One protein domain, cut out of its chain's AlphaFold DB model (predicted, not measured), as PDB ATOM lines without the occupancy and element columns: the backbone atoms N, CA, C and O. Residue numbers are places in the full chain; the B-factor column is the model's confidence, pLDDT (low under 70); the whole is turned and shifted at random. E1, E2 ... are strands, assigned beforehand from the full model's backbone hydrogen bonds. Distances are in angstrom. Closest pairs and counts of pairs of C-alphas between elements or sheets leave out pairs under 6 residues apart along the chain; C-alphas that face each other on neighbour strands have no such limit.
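Overview. This is residues 198 to 290 of the 296 residues of an uncharacterized protein of Antrodiella citrinella (UniProt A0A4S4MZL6). With little regular structure, the printed part is a long, thin rod of two stacked, flattened turns: E1 stacks beside E3 and E2 beside E4 at one end, and residues 241 to 246 stick out at the other. The 93 residues include no named helix and four strands, E1 to E4, in two parallel two-stranded sheets, E1 with E3 and E2 with E4. The all-strand named elements hold only 18 residues; the whole is extended, radius of gyration of the C-alphas 22.5 A, spans 79 by 22 by 10 A.

Along the chain. E1, residues 207 to 210, begins at C-alpha (17.720, 16.859, -43.569) and is 9.7 A long. E2, residues 216 to 220, is 12.3 A long. E3, residues 263 to 266, is 10.1 A long. E4, residues 269 to 273, is 12.6 A long and ends at C-alpha (14.511, 31.966, -47.029).

Arrangement. E1 and E3 are parallel at 0 degrees, with N 209 and O 264 2.8 A apart. E2 and E4 are parallel at 8 degrees, with N 217 and O 269 2.9 A apart. E1 and E4 are apart.

Size, cuts and confidence. The C-alphas of Asp 214 and Gly 243, the farthest apart, are 79.4 A apart. The link E2 to E3 is long, 42 residues. The printed part has no cut, and no printed residue is under 70 in pLDDT.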
ATOM      1  N   ASP A 198      40.974  -0.537 -35.190       88.44
ATOM      2  CA  ASP A 198      40.107   0.035 -36.216       88.44
ATOM      3  C   ASP A 198      39.284   1.185 -35.619       88.44
ATOM      4  O   ASP A 198      38.897   1.143 -34.442       88.44
ATOM      5  N   THR A 199      38.993   2.209 -36.418       88.25
ATOM      6  CA  THR A 199      38.025   3.248 -36.039       88.25
ATOM      7  C   THR A 199      36.647   2.962 -36.615       88.25
ATOM      8  O   THR A 199      36.501   2.311 -37.645       88.25
ATOM      9  N   GLY A 200      35.616   3.448 -35.922       88.56
ATOM     10  CA  GLY A 200      34.232   3.360 -36.385       88.56
ATOM     11  C   GLY A 200      33.860   4.463 -37.377       88.56
ATOM     12  O   GLY A 200      34.600   5.431 -37.559       88.56
ATOM     13  N   ASP A 201      32.684   4.306 -37.977       89.19
ATOM     14  CA  ASP A 201      32.085   5.280 -38.889       89.19
ATOM     15  C   ASP A 201      31.594   6.520 -38.131       89.19
ATOM     16  O   ASP A 201      31.018   6.420 -37.041       89.19
ATOM     17  N   VAL A 202      31.805   7.696 -38.720       85.00
ATOM     18  CA  VAL A 202      31.369   8.988 -38.185       85.00
ATOM     19  C   VAL A 202      30.742   9.813 -39.305       85.00
ATOM     20  O   VAL A 202      31.362  10.709 -39.867       85.00
ATOM     21  N   ASP A 203      29.492   9.507 -39.640       88.75
ATOM     22  CA  ASP A 203      28.740  10.228 -40.669       88.75
ATOM     23  C   ASP A 203      27.926  11.397 -40.079       88.75
ATOM     24  O   ASP A 203      27.522  11.388 -38.912       88.75
ATOM     25  N   SER A 204      27.659  12.408 -40.907       89.75
ATOM     26  CA  SER A 204      26.733  13.497 -40.577       89.75
ATOM     27  C   SER A 204      25.262  13.056 -40.704       89.75
ATOM     28  O   SER A 204      24.924  12.031 -41.297       89.75
ATOM     29  N   GLY A 205      24.354  13.849 -40.136       87.75
ATOM     30  CA  GLY A 205      22.905  13.667 -40.250       87.75
ATOM     31  C   GLY A 205      22.307  14.169 -41.573       87.75
ATOM     32  O   GLY A 205      22.886  14.978 -42.290       87.75
ATOM     33  N   ASN A 206      21.080  13.730 -41.865       91.38
ATOM     34  CA  ASN A 206      20.344  14.115 -43.074       91.38
ATOM     35  C   ASN A 206      19.177  15.048 -42.751       91.38
ATOM     36  O   ASN A 206      18.501  14.884 -41.733       91.38
ATOM     37  N   ILE A 207      18.891  15.981 -43.658       89.75
ATOM     38  CA  ILE A 207      17.720  16.859 -43.569       89.75
ATOM     39  C   ILE A 207      16.700  16.399 -44.602       89.75
ATOM     40  O   ILE A 207      16.928  16.532 -45.803       89.75
ATOM     41  N   ASN A 208      15.552  15.914 -44.135       91.44
ATOM     42  CA  ASN A 208      14.435  15.518 -44.986       91.44
ATOM     43  C   ASN A 208      13.228  16.415 -44.705       91.44
ATOM     44  O   ASN A 208      12.554  16.249 -43.691       91.44
ATOM     45  N   ASN A 209      12.930  17.331 -45.623       87.88
ATOM     46  CA  ASN A 209      11.729  18.156 -45.565       87.88
ATOM     47  C   ASN A 209      10.714  17.613 -46.571       87.88
ATOM     48  O   ASN A 209      10.891  17.765 -47.779       87.88
ATOM     49  N   ILE A 210       9.659  16.967 -46.078       91.06
ATOM     50  CA  ILE A 210       8.638  16.327 -46.913       91.06
ATOM     51  C   ILE A 210       7.279  16.953 -46.605       91.06
ATOM     52  O   ILE A 210       6.846  16.992 -45.456       91.06
ATOM     53  N   ALA A 211       6.598  17.418 -47.642       93.50
ATOM     54  CA  ALA A 211       5.239  17.921 -47.598       93.50
ATOM     55  C   ALA A 211       4.446  17.389 -48.797       93.50
ATOM     56  O   ALA A 211       5.005  16.928 -49.792       93.50
ATOM     57  N   GLY A 212       3.118  17.446 -48.689       93.00
ATOM     58  CA  GLY A 212       2.225  17.077 -49.784       93.00
ATOM     59  C   GLY A 212       2.451  17.920 -51.052       93.00
ATOM     60  O   GLY A 212       3.016  19.016 -50.977       93.00
ATOM     61  N   PRO A 213       1.973  17.441 -52.214       92.56
ATOM     62  CA  PRO A 213       2.168  18.099 -53.510       92.56
ATOM     63  C   PRO A 213       1.490  19.472 -53.613       92.56
ATOM     64  O   PRO A 213       1.873  20.261 -54.466       92.56
ATOM     65  N   ASP A 214       0.533  19.775 -52.734       95.44
ATOM     66  CA  ASP A 214      -0.169  21.066 -52.688       95.44
ATOM     67  C   ASP A 214       0.319  21.967 -51.543       95.44
ATOM     68  O   ASP A 214      -0.186  23.070 -51.339       95.44
ATOM     69  N   ASN A 215       1.298  21.496 -50.769       94.88
ATOM     70  CA  ASN A 215       1.794  22.194 -49.595       94.88
ATOM     71  C   ASN A 215       3.102  22.927 -49.898       94.88
ATOM     72  O   ASN A 215       3.918  22.504 -50.723       94.88
ATOM     73  N   THR A 216       3.318  24.010 -49.155       92.06
ATOM     74  CA  THR A 216       4.545  24.804 -49.210       92.06
ATOM     75  C   THR A 216       5.425  24.492 -48.008       92.06
ATOM     76  O   THR A 216       4.977  24.587 -46.865       92.06
ATOM     77  N   ILE A 217       6.696  24.186 -48.257       90.12
ATOM     78  CA  ILE A 217       7.738  24.152 -47.228       90.12
ATOM     79  C   ILE A 217       8.414  25.515 -47.211       90.12
ATOM     80  O   ILE A 217       8.990  25.919 -48.218       90.12
ATOM     81  N   THR A 218       8.375  26.202 -46.069       89.00
ATOM     82  CA  THR A 218       9.121  27.448 -45.864       89.00
ATOM     83  C   THR A 218      10.157  27.250 -44.768       89.00
ATOM     84  O   THR A 218       9.809  27.173 -43.592       89.00
ATOM     85  N   ASN A 219      11.433  27.209 -45.146       84.44
ATOM     86  CA  ASN A 219      12.541  27.157 -44.196       84.44
ATOM     87  C   ASN A 219      13.009  28.591 -43.914       84.44
ATOM     88  O   ASN A 219      13.752  29.152 -44.717       84.44
ATOM     89  N   MET A 220      12.559  29.191 -42.803       79.31
ATOM     90  CA  MET A 220      13.064  30.482 -42.312       79.31
ATOM     91  C   MET A 220      14.149  30.235 -41.264       79.31
ATOM     92  O   MET A 220      13.839  29.909 -40.122       79.31
ATOM     93  N   GLY A 221      15.415  30.377 -41.653       81.81
ATOM     94  CA  GLY A 221      16.565  30.233 -40.745       81.81
ATOM     95  C   GLY A 221      17.505  29.072 -41.068       81.81
ATOM     96  O   GLY A 221      18.629  29.071 -40.580       81.81
ATOM     97  N   GLY A 222      17.084  28.167 -41.957       85.06
ATOM     98  CA  GLY A 222      17.887  27.028 -42.393       85.06
ATOM     99  C   GLY A 222      17.936  25.890 -41.376       85.06
ATOM    100  O   GLY A 222      18.000  26.112 -40.170       85.06
ATOM    101  N   ASN A 223      17.901  24.653 -41.864       84.94
ATOM    102  CA  ASN A 223      18.244  23.489 -41.056       84.94
ATOM    103  C   ASN A 223      19.728  23.210 -41.269       84.94
ATOM    104  O   ASN A 223      20.133  22.973 -42.405       84.94
ATOM    105  N   ASN A 224      20.525  23.251 -40.204       87.44
ATOM    106  CA  ASN A 224      21.957  22.988 -40.280       87.44
ATOM    107  C   ASN A 224      22.296  21.760 -39.447       87.44
ATOM    108  O   ASN A 224      22.070  21.739 -38.236       87.44
ATOM    109  N   VAL A 225      22.858  20.756 -40.106       88.38
ATOM    110  CA  VAL A 225      23.479  19.608 -39.454       88.38
ATOM    111  C   VAL A 225      24.965  19.927 -39.261       88.38
ATOM    112  O   VAL A 225      25.569  20.545 -40.144       88.38
ATOM    113  N   PRO A 226      25.562  19.579 -38.107       88.12
ATOM    114  CA  PRO A 226      27.003  19.709 -37.920       88.12
ATOM    115  C   PRO A 226      27.777  18.891 -38.961       88.12
ATOM    116  O   PRO A 226      27.258  17.931 -39.514       88.12
ATOM    117  N   GLN A 227      29.032  19.265 -39.200       89.38
ATOM    118  CA  GLN A 227      29.948  18.466 -40.013       89.38
ATOM    119  C   GLN A 227      30.104  17.056 -39.422       89.38
ATOM    120  O   GLN A 227      30.064  16.887 -38.198       89.38
ATOM    121  N   ALA A 228      30.303  16.063 -40.288       91.69
ATOM    122  CA  ALA A 228      30.702  14.731 -39.855       91.69
ATOM    123  C   ALA A 228      32.053  14.796 -39.115       91.69
ATOM    124  O   ALA A 228      32.859  15.700 -39.345       91.69
ATOM    125  N   GLY A 229      32.294  13.864 -38.196       90.38
ATOM    126  CA  GLY A 229      33.558  13.823 -37.458       90.38
ATOM    127  C   GLY A 229      34.676  13.135 -38.239       90.38
ATOM    128  O   GLY A 229      34.437  12.469 -39.244       90.38
ATOM    129  N   ASP A 230      35.903  13.276 -37.742       90.94
ATOM    130  CA  ASP A 230      37.075  12.615 -38.315       90.94
ATOM    131  C   ASP A 230      37.246  11.196 -37.762       90.94
ATOM    132  O   ASP A 230      36.965  10.910 -36.594       90.94
ATOM    133  N   THR A 231      37.779  10.311 -38.596       88.12
ATOM    134  CA  THR A 231      38.092   8.919 -38.269       88.12
ATOM    135  C   THR A 231      39.551   8.660 -38.619       88.12
ATOM    136  O   THR A 231      39.967   8.726 -39.776       88.12
ATOM    137  N   ILE A 232      40.356   8.433 -37.579       87.69
ATOM    138  CA  ILE A 232      41.812   8.314 -37.675       87.69
ATOM    139  C   ILE A 232      42.254   7.075 -36.899       87.69
ATOM    140  O   ILE A 232      42.178   7.047 -35.670       87.69
ATOM    141  N   SER A 233      42.718   6.048 -37.610       89.50
ATOM    142  CA  SER A 233      43.303   4.857 -36.977       89.50
ATOM    143  C   SER A 233      44.706   5.167 -36.439       89.50
ATOM    144  O   SER A 233      45.379   6.076 -36.923       89.50
ATOM    145  N   GLY A 234      45.160   4.415 -35.436       89.00
ATOM    146  CA  GLY A 234      46.468   4.653 -34.820       89.00
ATOM    147  C   GLY A 234      47.650   4.151 -35.654       89.00
ATOM    148  O   GLY A 234      47.501   3.251 -36.481       89.00
ATOM    149  N   ASP A 235      48.843   4.662 -35.356       91.06
ATOM    150  CA  ASP A 235      50.105   4.145 -35.895       91.06
ATOM    151  C   ASP A 235      50.541   2.859 -35.178       91.06
ATOM    152  O   ASP A 235      50.289   2.665 -33.984       91.06
ATOM    153  N   ALA A 236      51.256   1.988 -35.891       90.12
ATOM    154  CA  ALA A 236      51.818   0.760 -35.343       90.12
ATOM    155  C   ALA A 236      53.314   0.652 -35.661       90.12
ATOM    156  O   ALA A 236      53.731   0.745 -36.814       90.12
ATOM    157  N   THR A 237      54.136   0.401 -34.635       89.94
ATOM    158  CA  THR A 237      55.590   0.213 -34.782       89.94
ATOM    159  C   THR A 237      56.024  -1.119 -34.179       89.94
ATOM    160  O   THR A 237      55.907  -1.332 -32.973       89.94
ATOM    161  N   GLY A 238      56.550  -2.015 -35.013       89.25
ATOM    162  CA  GLY A 238      57.055  -3.321 -34.603       89.25
ATOM    163  C   GLY A 238      58.382  -3.214 -33.846       89.25
ATOM    164  O   GLY A 238      59.240  -2.385 -34.152       89.25
ATOM    165  N   GLY A 239      58.580  -4.073 -32.847       89.75
ATOM    166  CA  GLY A 239      59.793  -4.103 -32.032       89.75
ATOM    167  C   GLY A 239      61.009  -4.664 -32.775       89.75
ATOM    168  O   GLY A 239      60.881  -5.479 -33.681       89.75
ATOM    169  N   ALA A 240      62.221  -4.284 -32.375       89.06
ATOM    170  CA  ALA A 240      63.441  -4.840 -32.965       89.06
ATOM    171  C   ALA A 240      63.686  -6.306 -32.545       89.06
ATOM    172  O   ALA A 240      63.413  -6.680 -31.406       89.06
ATOM    173  N   GLY A 241      64.270  -7.108 -33.440       85.50
ATOM    174  CA  GLY A 241      64.627  -8.515 -33.213       85.50
ATOM    175  C   GLY A 241      65.912  -8.742 -32.401       85.50
ATOM    176  O   GLY A 241      66.127  -9.844 -31.905       85.50
ATOM    177  N   ARG A 242      66.745  -7.703 -32.215       86.31
ATOM    178  CA  ARG A 242      67.934  -7.680 -31.326       86.31
ATOM    179  C   ARG A 242      68.903  -8.872 -31.473       86.31
ATOM    180  O   ARG A 242      69.414  -9.380 -30.479       86.31
ATOM    181  N   GLY A 243      69.146  -9.342 -32.685       85.69
ATOM    182  CA  GLY A 243      70.059 -10.443 -33.003       85.69
ATOM    183  C   GLY A 243      69.442 -11.828 -32.834       85.69
ATOM    184  O   GLY A 243      70.081 -12.830 -33.138       85.69
ATOM    185  N   LEU A 244      68.201 -11.902 -32.349       86.62
ATOM    186  CA  LEU A 244      67.516 -13.152 -32.023       86.62
ATOM    187  C   LEU A 244      66.590 -13.627 -33.148       86.62
ATOM    188  O   LEU A 244      66.007 -14.706 -33.060       86.62
ATOM    189  N   GLY A 245      66.448 -12.832 -34.210       86.88
ATOM    190  CA  GLY A 245      65.615 -13.156 -35.358       86.88
ATOM    191  C   GLY A 245      65.024 -11.921 -36.043       86.88
ATOM    192  O   GLY A 245      65.485 -10.798 -35.826       86.88
ATOM    193  N   PRO A 246      64.000 -12.117 -36.891       86.81
ATOM    194  CA  PRO A 246      63.286 -11.035 -37.566       86.81
ATOM    195  C   PRO A 246      62.691 -10.022 -36.577       86.81
ATOM    196  O   PRO A 246      62.242 -10.400 -35.492       86.81
ATOM    197  N   GLY A 247      62.649  -8.742 -36.955       89.44
ATOM    198  CA  GLY A 247      61.901  -7.737 -36.196       89.44
ATOM    199  C   GLY A 247      60.395  -8.026 -36.171       89.44
ATOM    200  O   GLY A 247      59.891  -8.833 -36.951       89.44
ATOM    201  N   GLY A 248      59.699  -7.396 -35.229       89.38
ATOM    202  CA  GLY A 248      58.260  -7.506 -35.016       89.38
ATOM    203  C   GLY A 248      57.449  -6.919 -36.163       89.38
ATOM    204  O   GLY A 248      57.874  -5.982 -36.834       89.38
ATOM    205  N   ASN A 249      56.262  -7.458 -36.383       87.62
ATOM    206  CA  ASN A 249      55.320  -6.946 -37.364       87.62
ATOM    207  C   ASN A 249      54.589  -5.709 -36.823       87.62
ATOM    208  O   ASN A 249      54.413  -5.547 -35.615       87.62
ATOM    209  N   ALA A 250      54.165  -4.844 -37.739       89.75
ATOM    210  CA  ALA A 250      53.270  -3.732 -37.464       89.75
ATOM    211  C   ALA A 250      52.073  -3.805 -38.406       89.75
ATOM    212  O   ALA A 250      52.249  -4.019 -39.610       89.75
ATOM    213  N   GLU A 251      50.885  -3.615 -37.847       89.12
ATOM    214  CA  GLU A 251      49.615  -3.555 -38.561       89.12
ATOM    215  C   GLU A 251      48.844  -2.333 -38.067       89.12
ATOM    216  O   GLU A 251      48.642  -2.179 -36.859       89.12
ATOM    217  N   THR A 252      48.438  -1.461 -38.985       90.38
ATOM    218  CA  THR A 252      47.501  -0.388 -38.664       90.38
ATOM    219  C   THR A 252      46.074  -0.819 -38.946       90.38
ATOM    220  O   THR A 252      45.840  -1.625 -39.846       90.38
ATOM    221  N   GLY A 253      45.156  -0.346 -38.108       86.62
ATOM    222  CA  GLY A 253      43.732  -0.606 -38.239       86.62
ATOM    223  C   GLY A 253      43.112   0.129 -39.421       86.62
ATOM    224  O   GLY A 253      43.671   1.095 -39.948       86.62
ATOM    225  N   ASP A 254      41.937  -0.337 -39.818       85.56
ATOM    226  CA  ASP A 254      41.127   0.299 -40.849       85.56
ATOM    227  C   ASP A 254      40.491   1.592 -40.311       85.56
ATOM    228  O   ASP A 254      40.202   1.715 -39.113       85.56
ATOM    229  N   THR A 255      40.236   2.557 -41.201       87.81
ATOM    230  CA  THR A 255      39.402   3.715 -40.870       87.81
ATOM    231  C   THR A 255      37.967   3.571 -41.334       87.81
ATOM    232  O   THR A 255      37.706   3.179 -42.470       87.81
ATOM    233  N   GLY A 256      37.037   3.961 -40.458       86.56
ATOM    234  CA  GLY A 256      35.618   4.093 -40.786       86.56
ATOM    235  C   GLY A 256      35.317   5.206 -41.797       86.56
ATOM    236  O   GLY A 256      36.197   5.990 -42.184       86.56
ATOM    237  N   THR A 257      34.057   5.282 -42.224       86.25
ATOM    238  CA  THR A 257      33.547   6.326 -43.122       86.25
ATOM    239  C   THR A 257      33.352   7.660 -42.408       86.25
ATOM    240  O   THR A 257      33.121   7.706 -41.203       86.25
ATOM    241  N   ALA A 258      33.453   8.754 -43.163       88.69
ATOM    242  CA  ALA A 258      33.279  10.119 -42.670       88.69
ATOM    243  C   ALA A 258      32.397  10.929 -43.632       88.69
ATOM    244  O   ALA A 258      32.803  11.971 -44.147       88.69
ATOM    245  N   ASN A 259      31.226  10.406 -43.997       87.94
ATOM    246  CA  ASN A 259      30.420  11.011 -45.052       87.94
ATOM    247  C   ASN A 259      29.658  12.242 -44.554       87.94
ATOM    248  O   ASN A 259      29.135  12.274 -43.439       87.94
ATOM    249  N   GLY A 260      29.552  13.244 -45.428       90.00
ATOM    250  CA  GLY A 260      28.648  14.372 -45.219       90.00
ATOM    251  C   GLY A 260      27.189  13.944 -45.342       90.00
ATOM    252  O   GLY A 260      26.876  12.863 -45.851       90.00
ATOM    253  N   GLY A 261      26.289  14.806 -44.884       89.31
ATOM    254  CA  GLY A 261      24.860  14.559 -44.986       89.31
ATOM    255  C   GLY A 261      24.309  14.964 -46.350       89.31
ATOM    256  O   GLY A 261      24.990  15.568 -47.181       89.31
ATOM    257  N   PHE A 262      23.020  14.708 -46.568       89.44
ATOM    258  CA  PHE A 262      22.284  15.283 -47.694       89.44
ATOM    259  C   PHE A 262      21.024  16.035 -47.255       89.44
ATOM    260  O   PHE A 262      20.452  15.800 -46.187       89.44
ATOM    261  N   VAL A 263      20.579  16.949 -48.122       89.44
ATOM    262  CA  VAL A 263      19.298  17.652 -47.996       89.44
ATOM    263  C   VAL A 263      18.339  17.119 -49.051       89.44
ATOM    264  O   VAL A 263      18.597  17.243 -50.247       89.44
ATOM    265  N   ASN A 264      17.199  16.591 -48.619       91.81
ATOM    266  CA  ASN A 264      16.093  16.213 -49.488       91.81
ATOM    267  C   ASN A 264      14.871  17.087 -49.183       91.81
ATOM    268  O   ASN A 264      14.367  17.085 -48.059       91.81
ATOM    269  N   ASN A 265      14.385  17.826 -50.182       87.81
ATOM    270  CA  ASN A 265      13.154  18.607 -50.076       87.81
ATOM    271  C   ASN A 265      12.136  18.081 -51.094       87.81
ATOM    272  O   ASN A 265      12.391  18.120 -52.296       87.81
ATOM    273  N   SER A 266      10.974  17.641 -50.620       92.00
ATOM    274  CA  SER A 266       9.874  17.158 -51.453       92.00
ATOM    275  C   SER A 266       8.589  17.882 -51.061       92.00
ATOM    276  O   SER A 266       8.126  17.731 -49.935       92.00
ATOM    277  N   ALA A 267       8.052  18.721 -51.951       93.12
ATOM    278  CA  ALA A 267       6.821  19.490 -51.747       93.12
ATOM    279  C   ALA A 267       6.287  20.029 -53.081       93.12
ATOM    280  O   ALA A 267       7.001  19.999 -54.085       93.12
ATOM    281  N   GLY A 268       5.077  20.596 -53.067       92.38
ATOM    282  CA  GLY A 268       4.565  21.399 -54.182       92.38
ATOM    283  C   GLY A 268       5.382  22.662 -54.425       92.38
ATOM    284  O   GLY A 268       5.766  22.968 -55.552       92.38
ATOM    285  N   VAL A 269       5.687  23.378 -53.342       92.31
ATOM    286  CA  VAL A 269       6.541  24.571 -53.365       92.31
ATOM    287  C   VAL A 269       7.560  24.479 -52.234       92.31
ATOM    288  O   VAL A 269       7.206  24.247 -51.079       92.31
ATOM    289  N   VAL A 270       8.836  24.695 -52.550       89.44
ATOM    290  CA  VAL A 270       9.917  24.781 -51.559       89.44
ATOM    291  C   VAL A 270      10.467  26.199 -51.573       89.44
ATOM    292  O   VAL A 270      11.069  26.629 -52.553       89.44
ATOM    293  N   ASN A 271      10.261  26.922 -50.476       88.81
ATOM    294  CA  ASN A 271      10.782  28.261 -50.266       88.81
ATOM    295  C   ASN A 271      11.865  28.240 -49.179       88.81
ATOM    296  O   ASN A 271      11.584  28.090 -47.989       88.81
ATOM    297  N   ASN A 272      13.121  28.394 -49.588       84.19
ATOM    298  CA  ASN A 272      14.247  28.499 -48.666       84.19
ATOM    299  C   ASN A 272      14.596  29.979 -48.495       84.19
ATOM    300  O   ASN A 272      15.151  30.590 -49.406       84.19
ATOM    301  N   VAL A 273      14.259  30.553 -47.338       84.12
ATOM    302  CA  VAL A 273      14.511  31.966 -47.029       84.12
ATOM    303  C   VAL A 273      15.590  32.049 -45.946       84.12
ATOM    304  O   VAL A 273      15.403  31.571 -44.828       84.12
ATOM    305  N   GLY A 274      16.732  32.666 -46.263       81.44
ATOM    306  CA  GLY A 274      17.882  32.778 -45.352       81.44
ATOM    307  C   GLY A 274      19.042  31.843 -45.731       81.44
ATOM    308  O   GLY A 274      19.215  31.589 -46.922       81.44
ATOM    309  N   PRO A 275      19.850  31.339 -44.770       79.88
ATOM    310  CA  PRO A 275      21.098  30.610 -45.054       79.88
ATOM    311  C   PRO A 275      20.914  29.239 -45.738       79.88
ATOM    312  O   PRO A 275      21.902  28.583 -46.050       79.88
ATOM    313  N   GLY A 276      19.674  28.824 -46.026       82.38
ATOM    314  CA  GLY A 276      19.369  27.544 -46.667       82.38
ATOM    315  C   GLY A 276      19.532  26.349 -45.725       82.38
ATOM    316  O   GLY A 276      19.838  26.507 -44.550       82.38
ATOM    317  N   ASN A 277      19.274  25.144 -46.234       85.19
ATOM    318  CA  ASN A 277      19.522  23.907 -45.494       85.19
ATOM    319  C   ASN A 277      20.952  23.432 -45.783       85.19
ATOM    320  O   ASN A 277      21.319  23.330 -46.954       85.19
ATOM    321  N   ASN A 278      21.722  23.108 -44.747       87.38
ATOM    322  CA  ASN A 278      23.074  22.569 -44.851       87.38
ATOM    323  C   ASN A 278      23.146  21.216 -44.130       87.38
ATOM    324  O   ASN A 278      22.901  21.142 -42.929       87.38
ATOM    325  N   ALA A 279      23.480  20.146 -44.851       85.06
ATOM    326  CA  ALA A 279      23.580  18.803 -44.278       85.06
ATOM    327  C   ALA A 279      24.964  18.478 -43.679       85.06
ATOM    328  O   ALA A 279      25.197  17.359 -43.223       85.06
ATOM    329  N   GLY A 280      25.861  19.464 -43.639       88.69
ATOM    330  CA  GLY A 280      27.216  19.303 -43.132       88.69
ATOM    331  C   GLY A 280      28.113  18.565 -44.126       88.69
ATOM    332  O   GLY A 280      27.685  17.640 -44.821       88.69
ATOM    333  N   ASP A 281      29.374  18.985 -44.188       88.69
ATOM    334  CA  ASP A 281      30.387  18.310 -44.994       88.69
ATOM    335  C   ASP A 281      30.788  16.966 -44.368       88.69
ATOM    336  O   ASP A 281      30.511  16.684 -43.195       88.69
ATOM    337  N   GLY A 282      31.460  16.136 -45.165       89.31
ATOM    338  CA  GLY A 282      32.151  14.963 -44.642       89.31
ATOM    339  C   GLY A 282      33.328  15.336 -43.741       89.31
ATOM    340  O   GLY A 282      33.828  16.465 -43.761       89.31
ATOM    341  N   GLY A 283      33.761  14.366 -42.947       88.88
ATOM    342  CA  GLY A 283      34.980  14.435 -42.154       88.88
ATOM    343  C   GLY A 283      36.164  13.832 -42.909       88.88
ATOM    344  O   GLY A 283      36.061  13.404 -44.063       88.88
ATOM    345  N   VAL A 284      37.315  13.790 -42.249       89.62
ATOM    346  CA  VAL A 284      38.531  13.155 -42.763       89.62
ATOM    347  C   VAL A 284      38.572  11.687 -42.337       89.62
ATOM    348  O   VAL A 284      38.358  11.367 -41.172       89.62
ATOM    349  N   SER A 285      38.902  10.792 -43.272       89.31
ATOM    350  CA  SER A 285      39.212   9.382 -42.989       89.31
ATOM    351  C   SER A 285      40.688   9.116 -43.286       89.31
ATOM    352  O   SER A 285      41.125   9.291 -44.427       89.31
ATOM    353  N   GLN A 286      41.470   8.752 -42.262       88.75
ATOM    354  CA  GLN A 286      42.924   8.593 -42.372       88.75
ATOM    355  C   GLN A 286      43.467   7.357 -41.645       88.75
ATOM    356  O   GLN A 286      43.485   7.279 -40.415       88.75
ATOM    357  N   THR A 287      44.021   6.418 -42.412       88.94
ATOM    358  CA  THR A 287      44.743   5.268 -41.861       88.94
ATOM    359  C   THR A 287      46.114   5.667 -41.316       88.94
ATOM    360  O   THR A 287      46.809   6.477 -41.933       88.94
ATOM    361  N   GLY A 288      46.517   5.071 -40.194       86.94
ATOM    362  CA  GLY A 288      47.818   5.285 -39.572       86.94
ATOM    363  C   GLY A 288      48.941   4.555 -40.308       86.94
ATOM    364  O   GLY A 288      48.709   3.680 -41.152       86.94
ATOM    365  N   GLU A 289      50.181   4.874 -39.946       89.06
ATOM    366  CA  GLU A 289      51.386   4.276 -40.518       89.06
ATOM    367  C   GLU A 289      51.802   2.976 -39.809       89.06
ATOM    368  O   GLU A 289      51.866   2.892 -38.580       89.06
ATOM    369  N   ALA A 290      52.150   1.949 -40.594       87.25
ATOM    370  CA  ALA A 290      52.653   0.668 -40.096       87.25
ATOM    371  C   ALA A 290      54.153   0.511 -40.392       87.25
ATOM    372  O   ALA A 290      54.547   0.226 -41.527       87.25
TER     373      ALA A 290